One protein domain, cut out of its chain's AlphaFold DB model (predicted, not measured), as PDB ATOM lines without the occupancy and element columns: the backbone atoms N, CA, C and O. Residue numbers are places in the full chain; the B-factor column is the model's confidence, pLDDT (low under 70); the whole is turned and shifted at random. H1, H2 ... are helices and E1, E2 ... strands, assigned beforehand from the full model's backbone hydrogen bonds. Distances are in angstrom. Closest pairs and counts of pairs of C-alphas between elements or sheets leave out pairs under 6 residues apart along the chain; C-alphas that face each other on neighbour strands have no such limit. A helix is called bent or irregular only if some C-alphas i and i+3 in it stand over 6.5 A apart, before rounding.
ATOM      1  N   ARG A  35      32.700 -20.394 -36.967       54.66
ATOM      2  CA  ARG A  35      33.175 -19.007 -36.943       54.66
ATOM      3  C   ARG A  35      34.218 -18.866 -38.052       54.66
ATOM      4  O   ARG A  35      35.255 -19.524 -38.016       54.66
ATOM      5  N   ILE A  36      33.906 -18.062 -39.065       56.34
ATOM      6  CA  ILE A  36      34.857 -17.696 -40.111       56.34
ATOM      7  C   ILE A  36      35.830 -16.727 -39.451       56.34
ATOM      8  O   ILE A  36      35.550 -15.536 -39.360       56.34
ATOM      9  N   TYR A  37      36.921 -17.260 -38.914       53.94
ATOM     10  CA  TYR A  37      37.998 -16.450 -38.369       53.94
ATOM     11  C   TYR A  37      38.803 -15.863 -39.527       53.94
ATOM     12  O   TYR A  37      39.163 -16.566 -40.477       53.94
ATOM     13  N   THR A  38      39.105 -14.574 -39.446       69.56
ATOM     14  CA  THR A  38      40.213 -13.993 -40.206       69.56
ATOM     15  C   THR A  38      41.530 -14.655 -39.790       69.56
ATOM     16  O   THR A  38      41.621 -15.291 -38.737       69.56
ATOM     17  N   VAL A  39      42.571 -14.528 -40.621       65.88
ATOM     18  CA  VAL A  39      43.892 -15.108 -40.314       65.88
ATOM     19  C   VAL A  39      44.408 -14.608 -38.960       65.88
ATOM     20  O   VAL A  39      44.900 -15.406 -38.167       65.88
ATOM     21  N   ASP A  40      44.213 -13.322 -38.662       64.81
ATOM     22  CA  ASP A  40      44.634 -12.708 -37.400       64.81
ATOM     23  C   ASP A  40      43.862 -13.260 -36.192       64.81
ATOM     24  O   ASP A  40      44.466 -13.608 -35.178       64.81
ATOM     25  N   GLU A  41      42.540 -13.426 -36.304       63.69
ATOM     26  CA  GLU A  41      41.724 -14.038 -35.244       63.69
ATOM     27  C   GLU A  41      42.095 -15.511 -35.014       63.69
ATOM     28  O   GLU A  41      42.106 -15.984 -33.876       63.69
ATOM     29  N   GLY A  42      42.440 -16.237 -36.081       70.00
ATOM     30  CA  GLY A  42      42.935 -17.610 -35.993       70.00
ATOM     31  C   GLY A  42      44.278 -17.702 -35.266       70.00
ATOM     32  O   GLY A  42      44.466 -18.600 -34.443       70.00
ATOM     33  N   MET A  43      45.191 -16.759 -35.523       71.69
ATOM     34  CA  MET A  43      46.478 -16.684 -34.823       71.69
ATOM     35  C   MET A  43      46.300 -16.367 -33.337       71.69
ATOM     36  O   MET A  43      46.879 -17.066 -32.508       71.69
ATOM     37  N   GLN A  44      45.452 -15.396 -32.986       71.56
ATOM     38  CA  GLN A  44      45.165 -15.063 -31.585       71.56
ATOM     39  C   GLN A  44      44.518 -16.232 -30.833       71.56
ATOM     40  O   GLN A  44      44.891 -16.529 -29.699       71.56
ATOM     41  N   LEU A  45      43.580 -16.942 -31.467       73.38
ATOM     42  CA  LEU A  45      42.982 -18.139 -30.879       73.38
ATOM     43  C   LEU A  45      44.038 -19.223 -30.627       73.38
ATOM     44  O   LEU A  45      44.074 -19.801 -29.541       73.38
ATOM     45  N   ALA A  46      44.907 -19.485 -31.605       72.06
ATOM     46  CA  ALA A  46      45.979 -20.465 -31.468       72.06
ATOM     47  C   ALA A  46      46.974 -20.083 -30.358       72.06
ATOM     48  O   ALA A  46      47.364 -20.943 -29.569       72.06
ATOM     49  N   GLU A  47      47.331 -18.802 -30.255       76.81
ATOM     50  CA  GLU A  47      48.196 -18.269 -29.199       76.81
ATOM     51  C   GLU A  47      47.559 -18.442 -27.816       76.81
ATOM     52  O   GLU A  47      48.190 -18.974 -26.904       76.81
ATOM     53  N   HIS A  48      46.274 -18.111 -27.669       74.75
ATOM     54  CA  HIS A  48      45.540 -18.299 -26.417       74.75
ATOM     55  C   HIS A  48      45.438 -19.779 -26.020       74.75
ATOM     56  O   HIS A  48      45.573 -20.115 -24.842       74.75
ATOM     57  N   MET A  49      45.233 -20.679 -26.986       71.25
ATOM     58  CA  MET A  49      45.220 -22.123 -26.734       71.25
ATOM     59  C   MET A  49      46.603 -22.636 -26.327       71.25
ATOM     60  O   MET A  49      46.706 -23.414 -25.380       71.25
ATOM     61  N   ALA A  50      47.666 -22.189 -26.998       73.50
ATOM     62  CA  ALA A  50      49.038 -22.543 -26.645       73.50
ATOM     63  C   ALA A  50      49.399 -22.046 -25.237       73.50
ATOM     64  O   ALA A  50      49.944 -22.807 -24.439       73.50
ATOM     65  N   GLN A  51      49.020 -20.810 -24.906       72.44
ATOM     66  CA  GLN A  51      49.221 -20.224 -23.587       72.44
ATOM     67  C   GLN A  51      48.441 -20.985 -22.509       72.44
ATOM     68  O   GLN A  51      48.993 -21.281 -21.453       72.44
ATOM     69  N   ALA A  52      47.187 -21.367 -22.769       68.56
ATOM     70  CA  ALA A  52      46.409 -22.193 -21.846       68.56
ATOM     71  C   ALA A  52      47.074 -23.561 -21.627       68.56
ATOM     72  O   ALA A  52      47.259 -23.986 -20.491       68.56
ATOM     73  N   LEU A  53      47.517 -24.225 -22.697       67.81
ATOM     74  CA  LEU A  53      48.238 -25.499 -22.609       67.81
ATOM     75  C   LEU A  53      49.586 -25.391 -21.880       67.81
ATOM     76  O   LEU A  53      50.066 -26.405 -21.374       67.81
ATOM     77  N   HIS A  54      50.201 -24.209 -21.866       70.31
ATOM     78  CA  HIS A  54      51.445 -23.932 -21.151       70.31
ATOM     79  C   HIS A  54      51.208 -23.586 -19.672       70.31
ATOM     80  O   HIS A  54      51.972 -24.012 -18.815       70.31
ATOM     81  N   ASN A  55      50.141 -22.842 -19.373       66.50
ATOM     82  CA  ASN A  55      49.810 -22.375 -18.023       66.50
ATOM     83  C   ASN A  55      49.120 -23.445 -17.158       66.50
ATOM     84  O   ASN A  55      48.949 -23.245 -15.956       66.50
ATOM     85  N   HIS A  56      48.682 -24.551 -17.756       60.38
ATOM     86  CA  HIS A  56      48.156 -25.696 -17.027       60.38
ATOM     87  C   HIS A  56      49.254 -26.743 -16.852       60.38
ATOM     88  O   HIS A  56      49.758 -27.281 -17.840       60.38
ATOM     89  N   ASP A  57      49.577 -27.067 -15.596       62.41
ATOM     90  CA  ASP A  57      50.381 -28.242 -15.273       62.41
ATOM     91  C   ASP A  57      49.752 -29.459 -15.953       62.41
ATOM     92  O   ASP A  57      48.622 -29.864 -15.654       62.41
ATOM     93  N   ARG A  58      50.471 -30.033 -16.920       65.50
ATOM     94  CA  ARG A  58      50.059 -31.304 -17.494       65.50
ATOM     95  C   ARG A  58      50.270 -32.342 -16.412       65.50
ATOM     96  O   ARG A  58      51.408 -32.608 -16.037       65.50
ATOM     97  N   LEU A  59      49.171 -32.931 -15.939       66.12
ATOM     98  CA  LEU A  59      49.247 -34.148 -15.143       66.12
ATOM     99  C   LEU A  59      50.164 -35.112 -15.902       66.12
ATOM    100  O   LEU A  59      49.916 -35.345 -17.094       66.12
ATOM    101  N   PRO A  60      51.245 -35.603 -15.280       68.00
ATOM    102  CA  PRO A  60      52.128 -36.524 -15.964       68.00
ATOM    103  C   PRO A  60      51.274 -37.723 -16.390       68.00
ATOM    104  O   PRO A  60      50.421 -38.189 -15.635       68.00
ATOM    105  N   ILE A  61      51.407 -38.142 -17.647       75.69
ATOM    106  CA  ILE A  61      50.686 -39.292 -18.192       75.69
ATOM    107  C   ILE A  61      51.681 -40.311 -18.718       75.69
ATOM    108  O   ILE A  61      52.669 -39.977 -19.370       75.69
ATOM    109  N   THR A  62      51.372 -41.578 -18.479       79.19
ATOM    110  CA  THR A  62      52.075 -42.706 -19.068       79.19
ATOM    111  C   THR A  62      51.224 -43.245 -20.208       79.19
ATOM    112  O   THR A  62      50.053 -43.589 -20.015       79.19
ATOM    113  N   THR A  63      51.812 -43.325 -21.400       84.31
ATOM    114  CA  THR A  63      51.175 -43.916 -22.579       84.31
ATOM    115  C   THR A  63      51.835 -45.245 -22.912       84.31
ATOM    116  O   THR A  63      53.050 -45.319 -23.080       84.31
ATOM    117  N   THR A  64      51.033 -46.298 -23.031       86.75
ATOM    118  CA  THR A  64      51.462 -47.595 -23.563       86.75
ATOM    119  C   THR A  64      50.776 -47.811 -24.898       86.75
ATOM    120  O   THR A  64      49.550 -47.748 -24.979       86.75
ATOM    121  N   VAL A  65      51.569 -48.057 -25.937       90.12
ATOM    122  CA  VAL A  65      51.069 -48.360 -27.279       90.12
ATOM    123  C   VAL A  65      51.390 -49.812 -27.590       90.12
ATOM    124  O   VAL A  65      52.556 -50.205 -27.571       90.12
ATOM    125  N   THR A  66      50.360 -50.587 -27.902       93.31
ATOM    126  CA  THR A  66      50.489 -51.967 -28.368       93.31
ATOM    127  C   THR A  66      50.086 -52.022 -29.831       93.31
ATOM    128  O   THR A  66      48.989 -51.596 -30.192       93.31
ATOM    129  N   HIS A  67      50.987 -52.534 -30.668       91.88
ATOM    130  CA  HIS A  67      50.668 -52.894 -32.045       91.88
ATOM    131  C   HIS A  67      50.184 -54.338 -32.041       91.88
ATOM    132  O   HIS A  67      50.870 -55.211 -31.508       91.88
ATOM    133  N   ASN A  68      49.004 -54.567 -32.599       90.19
ATOM    134  CA  ASN A  68      48.413 -55.891 -32.701       90.19
ATOM    135  C   ASN A  68      48.721 -56.492 -34.081       90.19
ATOM    136  O   ASN A  68      48.925 -55.770 -35.060       90.19
ATOM    137  N   ASP A  69      48.715 -57.819 -34.170       90.69
ATOM    138  CA  ASP A  69      49.054 -58.548 -35.402       90.69
ATOM    139  C   ASP A  69      48.028 -58.347 -36.535       90.69
ATOM    140  O   ASP A  69      48.328 -58.587 -37.703       90.69
ATOM    141  N   ASP A  70      46.825 -57.870 -36.206       85.62
ATOM    142  CA  ASP A  70      45.774 -57.498 -37.161       85.62
ATOM    143  C   ASP A  70      45.965 -56.089 -37.762       85.62
ATOM    144  O   ASP A  70      45.126 -55.613 -38.529       85.62
ATOM    145  N   GLY A  71      47.068 -55.417 -37.419       82.62
ATOM    146  CA  GLY A  71      47.395 -54.068 -37.874       82.62
ATOM    147  C   GLY A  71      46.715 -52.955 -37.076       82.62
ATOM    148  O   GLY A  71      46.884 -51.781 -37.414       82.62
ATOM    149  N   THR A  72      45.960 -53.282 -36.024       82.19
ATOM    150  CA  THR A  72      45.349 -52.285 -35.139       82.19
ATOM    151  C   THR A  72      46.320 -51.800 -34.057       82.19
ATOM    152  O   THR A  72      47.318 -52.442 -33.722       82.19
ATOM    153  N   LEU A  73      46.017 -50.623 -33.505       89.81
ATOM    154  CA  LEU A  73      46.786 -49.957 -32.458       89.81
ATOM    155  C   LEU A  73      45.923 -49.807 -31.208       89.81
ATOM    156  O   LEU A  73      44.894 -49.131 -31.242       89.81
ATOM    157  N   THR A  74      46.375 -50.373 -30.092       87.19
ATOM    158  CA  THR A  74      45.755 -50.158 -28.780       87.19
ATOM    159  C   THR A  74      46.592 -49.168 -27.983       87.19
ATOM    160  O   THR A  74      47.766 -49.415 -27.708       87.19
ATOM    161  N   ILE A  75      45.988 -48.046 -27.589       87.19
ATOM    162  CA  ILE A  75      46.652 -46.991 -26.816       87.19
ATOM    163  C   ILE A  75      46.027 -46.938 -25.422       87.19
ATOM    164  O   ILE A  75      44.848 -46.625 -25.268       87.19
ATOM    165  N   HIS A  76      46.825 -47.215 -24.394       84.06
ATOM    166  CA  HIS A  76      46.440 -47.036 -22.998       84.06
ATOM    167  C   HIS A  76      47.089 -45.777 -22.435       84.06
ATOM    168  O   HIS A  76      48.313 -45.666 -22.405       84.06
ATOM    169  N   VAL A  77      46.266 -44.850 -21.949       81.44
ATOM    170  CA  VAL A  77      46.711 -43.619 -21.288       81.44
ATOM    171  C   VAL A  77      46.299 -43.684 -19.823       81.44
ATOM    172  O   VAL A  77      45.127 -43.902 -19.519       81.44
ATOM    173  N   LYS A  78      47.258 -43.521 -18.912       82.31
ATOM    174  CA  LYS A  78      47.010 -43.463 -17.465       82.31
ATOM    175  C   LYS A  78      47.722 -42.248 -16.868       82.31
ATOM    176  O   LYS A  78      48.815 -41.933 -17.336       82.31
ATOM    177  N   PRO A  79      47.162 -41.595 -15.836       77.25
ATOM    178  CA  PRO A  79      47.921 -40.642 -15.035       77.25
ATOM    179  C   PRO A  79      49.158 -41.339 -14.453       77.25
ATOM    180  O   PRO A  79      49.055 -42.451 -13.932       77.25
ATOM    181  N   SER A  80      50.323 -40.715 -14.575       67.31
ATOM    182  CA  SER A  80      51.519 -41.094 -13.833       67.31
ATOM    183  C   SER A  80      51.308 -40.640 -12.386       67.31
ATOM    184  O   SER A  80      50.977 -39.479 -12.151       67.31
ATOM    185  N   ALA A  81      51.401 -41.577 -11.446       61.16
ATOM    186  CA  ALA A  81      51.326 -41.292 -10.014       61.16
ATOM    187  C   ALA A  81      52.586 -40.572  -9.518       61.16
ATOM    188  O   ALA A  81      53.664 -40.824 -10.106       61.16
TER     189      ALA A  81
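Overview. This is residues 35 to 81 of the 81 residues of an uncharacterized protein of Mycobacterium botniense (UniProt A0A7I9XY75). The model is an open V of two arms: a hairpin of two antiparallel strands, E1 and E2, makes one arm, and a single helix, H1, makes the other. The arms are joined by the link of residues 56 to 60, and H1 does not fold back onto the hairpin: residues 38 to 44, of which 39 to 44 belong to H1, and residues 46 to 57, of which 46 to 55 belong to H1, stand free. The printed part has 47 residues, with one named helix and two named strands in the order H1, E1, E2; the sheet's order is E1 - E2, antiparallel, and the class is mixed, helices and strands. The whole is extended, with a radius of gyration of the C-alphas of 17.4 A, and the C-alphas span 46 by 30 by 12 A along their three main axes, an outline that is only just flat.

Along the chain. Strand E1 is residues 61 to 67, 19.4 A from first to last C-alpha, and begins with C-alpha 61 at (50.686, -39.292, -18.192). Strand E2 is residues 73 to 79, 19.8 A long in the same measure, and ends with C-alpha 79 at (47.921, -40.642, -15.035). Helix H1 is residues 39 to 55, 24.2 A from first to last C-alpha, and begins with C-alpha 39 at (43.892, -15.108, -40.314).

Arrangement. E1 and E2 are antiparallel neighbours and form a hairpin, with 165 degrees between their N-to-C directions. Of the C-alphas that face each other, those of Ile 61 and Pro 79 are 4.4 A apart and those of His 67 and Leu 73 are 4.9 A apart. Across the pair, N 62 and O 78 are within hydrogen-bond range at 2.8 A, and so are N 74 and O 66 at 2.9 A. The link from E1 to E2, with 5 residues between them, is tight. The link from H1 to E1 is tight too, also with 5 residues between them. H1 and E2 are apart, with no C-alpha of the one within 8 A of the other. In H1, which is not bent, every O i to N i+4 pair is within hydrogen-bond range.

Size, cuts and confidence. The two C-alphas farthest apart are those of Asp 40, in H1, and Asp 69, between E1 and E2, at 46.1 A. The C-alphas of Arg 35 and Ala 81, the first and last printed residues, are 39.4 A apart. The printed part has no cut, and Ala 81 is the chain's last residue. There is no long link. The mean pLDDT of the printed part is 74.5; it is under 70 at residues 35 to 41, 52 to 53, 55 to 60 and 80 to 81.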